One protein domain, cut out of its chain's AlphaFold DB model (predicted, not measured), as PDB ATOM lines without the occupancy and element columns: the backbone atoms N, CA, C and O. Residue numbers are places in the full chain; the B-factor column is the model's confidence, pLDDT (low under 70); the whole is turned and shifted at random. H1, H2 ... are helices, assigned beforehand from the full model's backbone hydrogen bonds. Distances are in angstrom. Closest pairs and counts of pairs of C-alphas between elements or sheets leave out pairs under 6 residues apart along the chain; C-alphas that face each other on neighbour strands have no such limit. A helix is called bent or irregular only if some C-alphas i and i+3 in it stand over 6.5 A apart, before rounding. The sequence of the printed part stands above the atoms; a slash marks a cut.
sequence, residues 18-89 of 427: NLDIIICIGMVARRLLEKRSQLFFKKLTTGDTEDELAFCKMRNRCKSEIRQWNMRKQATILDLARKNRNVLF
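AT A GLANCE: This is residues 18 to 89 of the 427 residues of an uncharacterized protein of Clonorchis sinensis (UniProt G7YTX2). A long helical hairpin: the longest helix, H2, makes the length of a thin rod, and H1 folds back beside it at a small angle, the two meeting only near their linked ends and spreading to a narrow V. A short helix, H3, sits at the far end of H2 from the hairpin's turn. The printed part has 72 residues with three named helices, H1, H2 and H3 in that order along the chain, and no named strand; the class is all helix. It is extended, with a radius of gyration of the C-alphas of 18.4 A, and spans 61 by 23 by 11 A.

HOW THE PARTS SIT: H2, residues 49 to 83, and H1, residues 19 to 46, form a helical hairpin. They run opposite ways at a shallow tilt of 11 degrees. They touch through residues 39 to 43 of H1 and 51 to 55 of H2 alone, and their closest C-alphas, those of Lys 43 and Asp 51, are 6.2 A apart. H3, residues 85 to 89, is close to H2 but not clearly touching, the closest C-alphas, of Ala 81 and Leu 88, being 7.9 A apart. H1 and H3 are apart. In H2 every O i to N i+4 pair is within hydrogen-bond range; in H1 23 of 24 are, and in H3 0 of 1, with 0 of 2 O i to N i+3 pairs within range.

IN THESE COORDINATES: H2 measures 51.5 A from C-alpha 49 at (125.287, 58.874, 161.923) to C-alpha 83 at (161.327, 90.098, 142.512). H1 begins with C-alpha 19 at (148.015, 74.182, 130.586) and measures 41.1 A to C-alpha 46. H3 measures 7.1 A and is neither bent nor irregular, but only just: C-alphas 86 and 89 are 6.4 A apart.

THE WHOLE: The two C-alphas farthest apart, those of Thr 46 and Asn 86, are 61.2 A apart. Residues 18 to 31, 44 to 50 and 63 to 89 stand free. The printed part has no cut, and both links are tight. Mean pLDDT of the printed part is 82.6; residues 18 to 20, 22, 24, 41 to 46 and 87 to 89 are under 70.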
ATOM      1  N   ASN A  18     150.111  77.825 131.242       53.66
ATOM      2  CA  ASN A  18     148.731  77.807 131.716       53.66
ATOM      3  C   ASN A  18     148.082  76.416 131.625       53.66
ATOM      4  O   ASN A  18     147.090  76.180 132.318       53.66
ATOM      5  N   LEU A  19     148.614  75.501 130.803       60.59
ATOM      6  CA  LEU A  19     148.015  74.182 130.586       60.59
ATOM      7  C   LEU A  19     148.214  73.278 131.812       60.59
ATOM      8  O   LEU A  19     147.243  72.710 132.311       60.59
ATOM      9  N   ASP A  20     149.413  73.275 132.394       62.12
ATOM     10  CA  ASP A  20     149.732  72.508 133.608       62.12
ATOM     11  C   ASP A  20     148.888  72.917 134.814       62.12
ATOM     12  O   ASP A  20     148.490  72.086 135.630       62.12
ATOM     13  N   ILE A  21     148.555  74.206 134.922       70.38
ATOM     14  CA  ILE A  21     147.705  74.722 136.000       70.38
ATOM     15  C   ILE A  21     146.274  74.206 135.831       70.38
ATOM     16  O   ILE A  21     145.650  73.795 136.812       70.38
ATOM     17  N   ILE A  22     145.753  74.204 134.603       67.44
ATOM     18  CA  ILE A  22     144.403  73.715 134.302       67.44
ATOM     19  C   ILE A  22     144.325  72.198 134.518       67.44
ATOM     20  O   ILE A  22     143.368  71.727 135.135       67.44
ATOM     21  N   ILE A  23     145.346  71.450 134.091       73.06
ATOM     22  CA  ILE A  23     145.444  69.997 134.291       73.06
ATOM     23  C   ILE A  23     145.529  69.667 135.787       73.06
ATOM     24  O   ILE A  23     144.735  68.862 136.279       73.06
ATOM     25  N   CYS A  24     146.391  70.353 136.546       67.12
ATOM     26  CA  CYS A  24     146.497  70.177 137.998       67.12
ATOM     27  C   CYS A  24     145.165  70.445 138.717       67.12
ATOM     28  O   CYS A  24     144.754  69.668 139.583       67.12
ATOM     29  N   ILE A  25     144.465  71.529 138.360       74.06
ATOM     30  CA  ILE A  25     143.157  71.860 138.946       74.06
ATOM     31  C   ILE A  25     142.121  70.788 138.588       74.06
ATOM     32  O   ILE A  25     141.367  70.355 139.462       74.06
ATOM     33  N   GLY A  26     142.105  70.326 137.335       79.25
ATOM     34  CA  GLY A  26     141.204  69.276 136.865       79.25
ATOM     35  C   GLY A  26     141.416  67.943 137.584       79.25
ATOM     36  O   GLY A  26     140.444  67.318 138.009       79.25
ATOM     37  N   MET A  27     142.669  67.531 137.790       77.06
ATOM     38  CA  MET A  27     143.010  66.286 138.488       77.06
ATOM     39  C   MET A  27     142.626  66.323 139.969       77.06
ATOM     40  O   MET A  27     142.029  65.370 140.476       77.06
ATOM     41  N   VAL A  28     142.920  67.430 140.663       75.81
ATOM     42  CA  VAL A  28     142.538  67.598 142.073       75.81
ATOM     43  C   VAL A  28     141.018  67.617 142.207       75.81
ATOM     44  O   VAL A  28     140.485  66.908 143.055       75.81
ATOM     45  N   ALA A  29     140.311  68.352 141.344       73.50
ATOM     46  CA  ALA A  29     138.851  68.401 141.361       73.50
ATOM     47  C   ALA A  29     138.217  67.029 141.081       73.50
ATOM     48  O   ALA A  29     137.310  66.625 141.806       73.50
ATOM     49  N   ARG A  30     138.726  66.286 140.091       75.88
ATOM     50  CA  ARG A  30     138.223  64.951 139.729       75.88
ATOM     51  C   ARG A  30     138.376  63.958 140.881       75.88
ATOM     52  O   ARG A  30     137.392  63.346 141.280       75.88
ATOM     53  N   ARG A  31     139.563  63.881 141.495       77.75
ATOM     54  CA  ARG A  31     139.828  62.976 142.631       77.75
ATOM     55  C   ARG A  31     138.964  63.297 143.854       77.75
ATOM     56  O   ARG A  31     138.598  62.405 144.617       77.75
ATOM     57  N   LEU A  32     138.650  64.576 144.060       74.94
ATOM     58  CA  LEU A  32     137.823  65.038 145.174       74.94
ATOM     59  C   LEU A  32     136.332  64.772 144.926       74.94
ATOM     60  O   LEU A  32     135.623  64.388 145.853       74.94
ATOM     61  N   LEU A  33     135.871  64.930 143.682       77.75
ATOM     62  CA  LEU A  33     134.508  64.588 143.270       77.75
ATOM     63  C   LEU A  33     134.257  63.079 143.336       77.75
ATOM     64  O   LEU A  33     133.214  62.672 143.832       77.75
ATOM     65  N   GLU A  34     135.226  62.264 142.932       84.56
ATOM     66  CA  GLU A  34     135.121  60.800 142.947       84.56
ATOM     67  C   GLU A  34     135.057  60.221 144.368       84.56
ATOM     68  O   GLU A  34     134.201  59.397 144.678       84.56
ATOM     69  N   LYS A  35     135.874  60.728 145.300       79.00
ATOM     70  CA  LYS A  35     135.741  60.355 146.721       79.00
ATOM     71  C   LYS A  35     134.408  60.801 147.320       79.00
ATOM     72  O   LYS A  35     133.870  60.155 148.217       79.00
ATOM     73  N   ARG A  36     133.876  61.926 146.840       74.50
ATOM     74  CA  ARG A  36     132.624  62.491 147.335       74.50
ATOM     75  C   ARG A  36     131.403  61.747 146.804       74.50
ATOM     76  O   ARG A  36     130.459  61.599 147.572       74.50
ATOM     77  N   SER A  37     131.426  61.263 145.561       78.69
ATOM     78  CA  SER A  37     130.358  60.421 145.014       78.69
ATOM     79  C   SER A  37     130.296  59.075 145.733       78.69
ATOM     80  O   SER A  37     129.214  58.677 146.145       78.69
ATOM     81  N   GLN A  38     131.437  58.434 145.999       79.12
ATOM     82  CA  GLN A  38     131.491  57.166 146.744       79.12
ATOM     83  C   GLN A  38     130.855  57.267 148.140       79.12
ATOM     84  O   GLN A  38     130.070  56.406 148.530       79.12
ATOM     85  N   LEU A  39     131.143  58.343 148.881       70.75
ATOM     86  CA  LEU A  39     130.541  58.579 150.199       70.75
ATOM     87  C   LEU A  39     129.058  58.962 150.115       70.75
ATOM     88  O   LEU A  39     128.285  58.609 150.999       70.75
ATOM     89  N   PHE A  40     128.643  59.660 149.055       71.19
ATOM     90  CA  PHE A  40     127.228  59.970 148.831       71.19
ATOM     91  C   PHE A  40     126.401  58.717 148.528       71.19
ATOM     92  O   PHE A  40     125.294  58.596 149.043       71.19
ATOM     93  N   PHE A  41     126.942  57.789 147.731       68.00
ATOM     94  CA  PHE A  41     126.281  56.521 147.426       68.00
ATOM     95  C   PHE A  41     126.127  55.636 148.669       68.00
ATOM     96  O   PHE A  41     125.053  55.080 148.863       68.00
ATOM     97  N   LYS A  42     127.131  55.583 149.556       67.06
ATOM     98  CA  LYS A  42     127.019  54.870 150.844       67.06
ATOM     99  C   LYS A  42     126.013  55.513 151.808       67.06
ATOM    100  O   LYS A  42     125.194  54.820 152.402       67.06
ATOM    101  N   LYS A  43     125.985  56.850 151.884       63.38
ATOM    102  CA  LYS A  43     125.035  57.572 152.748       63.38
ATOM    103  C   LYS A  43     123.569  57.332 152.355       63.38
ATOM    104  O   LYS A  43     122.700  57.368 153.221       63.38
ATOM    105  N   LEU A  44     123.284  57.095 151.069       65.81
ATOM    106  CA  LEU A  44     121.930  56.788 150.589       65.81
ATOM    107  C   LEU A  44     121.451  55.385 150.979       65.81
ATOM    108  O   LEU A  44     120.243  55.183 151.062       65.81
ATOM    109  N   THR A  45     122.359  54.437 151.216       67.25
ATOM    110  CA  THR A  45     121.999  53.043 151.503       67.25
ATOM    111  C   THR A  45     121.924  52.720 152.988       67.25
ATOM    112  O   THR A  45     121.274  51.743 153.339       67.25
ATOM    113  N   THR A  46     122.573  53.507 153.855       68.06
ATOM    114  CA  THR A  46     122.801  53.063 155.243       68.06
ATOM    115  C   THR A  46     122.360  54.068 156.310       68.06
ATOM    116  O   THR A  46     122.105  53.663 157.431       68.06
ATOM    117  N   GLY A  47     122.164  55.354 155.990       75.00
ATOM    118  CA  GLY A  47     121.564  56.311 156.939       75.00
ATOM    119  C   GLY A  47     122.303  56.479 158.280       75.00
ATOM    120  O   GLY A  47     121.749  57.088 159.190       75.00
ATOM    121  N   ASP A  48     123.533  55.975 158.402       79.94
ATOM    122  CA  ASP A  48     124.267  55.943 159.663       79.94
ATOM    123  C   ASP A  48     124.832  57.317 160.040       79.94
ATOM    124  O   ASP A  48     125.377  58.069 159.222       79.94
ATOM    125  N   THR A  49     124.755  57.636 161.331       86.56
ATOM    126  CA  THR A  49     125.287  58.874 161.923       86.56
ATOM    127  C   THR A  49     126.804  59.015 161.747       86.56
ATOM    128  O   THR A  49     127.331  60.131 161.712       86.56
ATOM    129  N   GLU A  50     127.518  57.901 161.588       88.88
ATOM    130  CA  GLU A  50     128.966  57.880 161.363       88.88
ATOM    131  C   GLU A  50     129.351  58.434 159.976       88.88
ATOM    132  O   GLU A  50     130.303  59.216 159.850       88.88
ATOM    133  N   ASP A  51     128.547  58.151 158.946       87.19
ATOM    134  CA  ASP A  51     128.764  58.647 157.582       87.19
ATOM    135  C   ASP A  51     128.582  60.169 157.482       87.19
ATOM    136  O   ASP A  51     129.259  60.857 156.704       87.19
ATOM    137  N   GLU A  52     127.698  60.742 158.302       88.25
ATOM    138  CA  GLU A  52     127.526  62.190 158.390       88.25
ATOM    139  C   GLU A  52     128.758  62.888 158.978       88.25
ATOM    140  O   GLU A  52     129.209  63.919 158.446       88.25
ATOM    141  N   LEU A  53     129.350  62.301 160.019       92.19
ATOM    142  CA  LEU A  53     130.584  62.801 160.615       92.19
ATOM    143  C   LEU A  53     131.762  62.674 159.635       92.19
ATOM    144  O   LEU A  53     132.515  63.641 159.447       92.19
ATOM    145  N   ALA A  54     131.886  61.535 158.948       89.50
ATOM    146  CA  ALA A  54     132.903  61.309 157.922       89.50
ATOM    147  C   ALA A  54     132.792  62.331 156.776       89.50
ATOM    148  O   ALA A  54     133.792  62.941 156.366       89.50
ATOM    149  N   PHE A  55     131.571  62.609 156.311       86.31
ATOM    150  CA  PHE A  55     131.323  63.622 155.288       86.31
ATOM    151  C   PHE A  55     131.686  65.032 155.766       86.31
ATOM    152  O   PHE A  55     132.329  65.797 155.035       86.31
ATOM    153  N   CYS A  56     131.326  65.391 157.000       92.12
ATOM    154  CA  CYS A  56     131.683  66.685 157.579       92.12
ATOM    155  C   CYS A  56     133.202  66.854 157.693       92.12
ATOM    156  O   CYS A  56     133.730  67.906 157.309       92.12
ATOM    157  N   LYS A  57     133.914  65.810 158.133       96.00
ATOM    158  CA  LYS A  57     135.380  65.787 158.223       96.00
ATOM    159  C   LYS A  57     136.023  65.954 156.846       96.00
ATOM    160  O   LYS A  57     136.893  66.812 156.676       96.00
ATOM    161  N   MET A  58     135.535  65.233 155.835       95.44
ATOM    162  CA  MET A  58     136.005  65.372 154.451       95.44
ATOM    163  C   MET A  58     135.744  66.778 153.892       95.44
ATOM    164  O   MET A  58     136.639  67.395 153.309       95.44
ATOM    165  N   ARG A  59     134.538  67.320 154.089       93.56
ATOM    166  CA  ARG A  59     134.167  68.668 153.634       93.56
ATOM    167  C   ARG A  59     135.061  69.734 154.263       93.56
ATOM    168  O   ARG A  59     135.495  70.653 153.567       93.56
ATOM    169  N   ASN A  60     135.329  69.625 155.560       95.62
ATOM    170  CA  ASN A  60     136.155  70.589 156.283       95.62
ATOM    171  C   ASN A  60     137.619  70.514 155.832       95.62
ATOM    172  O   ASN A  60     138.209  71.559 155.560       95.62
ATOM    173  N   ARG A  61     138.155  69.302 155.628       97.25
ATOM    174  CA  ARG A  61     139.488  69.086 155.046       97.25
ATOM    175  C   ARG A  61     139.613  69.691 153.643       97.25
ATOM    176  O   ARG A  61     140.556  70.429 153.370       97.25
ATOM    177  N   CYS A  62     138.639  69.453 152.766       95.06
ATOM    178  CA  CYS A  62     138.627  70.046 151.426       95.06
ATOM    179  C   CYS A  62     138.599  71.584 151.486       95.06
ATOM    180  O   CYS A  62     139.379  72.260 150.814       95.06
ATOM    181  N   LYS A  63     137.743  72.156 152.345       93.50
ATOM    182  CA  LYS A  63     137.685  73.610 152.557       93.50
ATOM    183  C   LYS A  63     139.026  74.175 153.038       93.50
ATOM    184  O   LYS A  63     139.420  75.242 152.564       93.50
ATOM    185  N   SER A  64     139.726  73.500 153.954       95.88
ATOM    186  CA  SER A  64     141.039  73.954 154.431       95.88
ATOM    187  C   SER A  64     142.120  73.839 153.356       95.88
ATOM    188  O   SER A  64     142.895  74.779 153.193       95.88
ATOM    189  N   GLU A  65     142.133  72.757 152.575       95.31
ATOM    190  CA  GLU A  65     143.092  72.558 151.479       95.31
ATOM    191  C   GLU A  65     142.945  73.645 150.401       95.31
ATOM    192  O   GLU A  65     143.936  74.252 149.995       95.31
ATOM    193  N   ILE A  66     141.710  73.987 150.011       92.25
ATOM    194  CA  ILE A  66     141.443  75.073 149.050       92.25
ATOM    195  C   ILE A  66     141.910  76.427 149.600       92.25
ATOM    196  O   ILE A  66     142.522  77.221 148.878       92.25
ATOM    197  N   ARG A  67     141.648  76.714 150.884       95.56
ATOM    198  CA  ARG A  67     142.122  77.950 151.530       95.56
ATOM    199  C   ARG A  67     143.647  78.017 151.542       95.56
ATOM    200  O   ARG A  67     144.208  79.049 151.181       95.56
ATOM    201  N   GLN A  68     144.309  76.925 151.909       97.38
ATOM    202  CA  GLN A  68     145.765  76.854 151.969       97.38
ATOM    203  C   GLN A  68     146.397  76.993 150.581       97.38
ATOM    204  O   GLN A  68     147.353  77.749 150.418       97.38
ATOM    205  N   TRP A  69     145.833  76.332 149.569       96.88
ATOM    206  CA  TRP A  69     146.279  76.461 148.184       96.88
ATOM    207  C   TRP A  69     146.159  77.904 147.682       96.88
ATOM    208  O   TRP A  69     147.118  78.444 147.129       96.88
ATOM    209  N   ASN A  70     145.031  78.568 147.957       93.19
ATOM    210  CA  ASN A  70     144.835  79.975 147.607       93.19
ATOM    211  C   ASN A  70     145.844  80.896 148.306       93.19
ATOM    212  O   ASN A  70     146.389  81.791 147.660       93.19
ATOM    213  N   MET A  71     146.128  80.675 149.595       95.81
ATOM    214  CA  MET A  71     147.146  81.446 150.320       95.81
ATOM    215  C   MET A  71     148.540  81.247 149.716       95.81
ATOM    216  O   MET A  71     149.230  82.230 149.455       95.81
ATOM    217  N   ARG A  72     148.931  80.000 149.415       97.75
ATOM    218  CA  ARG A  72     150.224  79.696 148.778       97.75
ATOM    219  C   ARG A  72     150.346  80.358 147.406       97.75
ATOM    220  O   ARG A  72     151.337  81.030 147.151       97.75
ATOM    221  N   LYS A  73     149.331  80.241 146.542       95.31
ATOM    222  CA  LYS A  73     149.353  80.864 145.206       95.31
ATOM    223  C   LYS A  73     149.399  82.389 145.274       95.31
ATOM    224  O   LYS A  73     150.129  83.000 144.497       95.31
ATOM    225  N   GLN A  74     148.685  83.006 146.216       94.44
ATOM    226  CA  GLN A  74     148.778  84.451 146.442       94.44
ATOM    227  C   GLN A  74     150.177  84.868 146.907       94.44
ATOM    228  O   GLN A  74     150.708  85.845 146.381       94.44
ATOM    229  N   ALA A  75     150.785  84.120 147.832       97.25
ATOM    230  CA  ALA A  75     152.145  84.382 148.292       97.25
ATOM    231  C   ALA A  75     153.158  84.283 147.140       97.25
ATOM    232  O   ALA A  75     153.945  85.204 146.954       97.25
ATOM    233  N   THR A  76     153.079  83.243 146.301       96.88
ATOM    234  CA  THR A  76     153.978  83.083 145.145       96.88
ATOM    235  C   THR A  76     153.834  84.213 144.124       96.88
ATOM    236  O   THR A  76     154.838  84.725 143.637       96.88
ATOM    237  N   ILE A  77     152.604  84.641 143.806       93.88
ATOM    238  CA  ILE A  77     152.374  85.771 142.887       93.88
ATOM    239  C   ILE A  77     152.968  87.060 143.460       93.88
ATOM    240  O   ILE A  77     153.575  87.846 142.734       93.88
ATOM    241  N   LEU A  78     152.797  87.276 144.762       95.62
ATOM    242  CA  LEU A  78     153.306  88.458 145.440       95.62
ATOM    243  C   LEU A  78     154.841  88.464 145.497       95.62
ATOM    244  O   LEU A  78     155.451  89.499 145.236       95.62
ATOM    245  N   ASP A  79     155.463  87.317 145.758       96.19
ATOM    246  CA  ASP A  79     156.918  87.156 145.700       96.19
ATOM    247  C   ASP A  79     157.462  87.378 144.290       96.19
ATOM    248  O   ASP A  79     158.453  88.088 144.111       96.19
ATOM    249  N   LEU A  80     156.784  86.848 143.269       95.12
ATOM    250  CA  LEU A  80     157.149  87.081 141.875       95.12
ATOM    251  C   LEU A  80     157.046  88.570 141.515       95.12
ATOM    252  O   LEU A  80     157.937  89.108 140.858       95.12
ATOM    253  N   ALA A  81     155.997  89.256 141.974       89.75
ATOM    254  CA  ALA A  81     155.828  90.692 141.764       89.75
ATOM    255  C   ALA A  81     156.908  91.517 142.485       89.75
ATOM    256  O   ALA A  81     157.391  92.505 141.932       89.75
ATOM    257  N   ARG A  82     157.321  91.105 143.692       91.69
ATOM    258  CA  ARG A  82     158.413  91.747 144.440       91.69
ATOM    259  C   ARG A  82     159.757  91.584 143.735       91.69
ATOM    260  O   ARG A  82     160.463  92.577 143.584       91.69
ATOM    261  N   LYS A  83     160.081  90.378 143.255       94.50
ATOM    262  CA  LYS A  83     161.327  90.098 142.512       94.50
ATOM    263  C   LYS A  83     161.396  90.857 141.182       94.50
ATOM    264  O   LYS A  83     162.460  91.317 140.791       94.50
ATOM    265  N   ASN A  84     160.256  91.058 140.522       91.94
ATOM    266  CA  ASN A  84     160.169  91.736 139.223       91.94
ATOM    267  C   ASN A  84     159.814  93.231 139.317       91.94
ATOM    268  O   ASN A  84     159.319  93.804 138.338       91.94
ATOM    269  N   ARG A  85     160.073  93.884 140.465       82.06
ATOM    270  CA  ARG A  85     159.746  95.306 140.689       82.06
ATOM    271  C   ARG A  85     160.277  96.222 139.581       82.06
ATOM    272  O   ARG A  85     159.604  97.182 139.247       82.06
ATOM    273  N   ASN A  86     161.401  95.899 138.941       75.06
ATOM    274  CA  ASN A  86     162.003  96.762 137.916       75.06
ATOM    275  C   ASN A  86     161.446  96.547 136.493       75.06
ATOM    276  O   ASN A  86     161.508  97.453 135.663       75.06
ATOM    277  N   VAL A  87     160.862  95.381 136.192       67.00
ATOM    278  CA  VAL A  87     160.418  95.027 134.826       67.00
ATOM    279  C   VAL A  87     158.951  95.401 134.596       67.00
ATOM    280  O   VAL A  87     158.586  95.901 133.528       67.00
ATOM    281  N   LEU A  88     158.102  95.222 135.614       61.28
ATOM    282  CA  LEU A  88     156.651  95.383 135.472       61.28
ATOM    283  C   LEU A  88     156.233  96.842 135.205       61.28
ATOM    284  O   LEU A  88     155.332  97.096 134.401       61.28
ATOM    285  N   PHE A  89     156.903  97.814 135.836       60.34
ATOM    286  CA  PHE A  89     156.598  99.236 135.634       60.34
ATOM    287  C   PHE A  89     157.054  99.750 134.264       60.34
ATOM    288  O   PHE A  89     156.359 100.578 133.671       60.34
TER     289      PHE A  89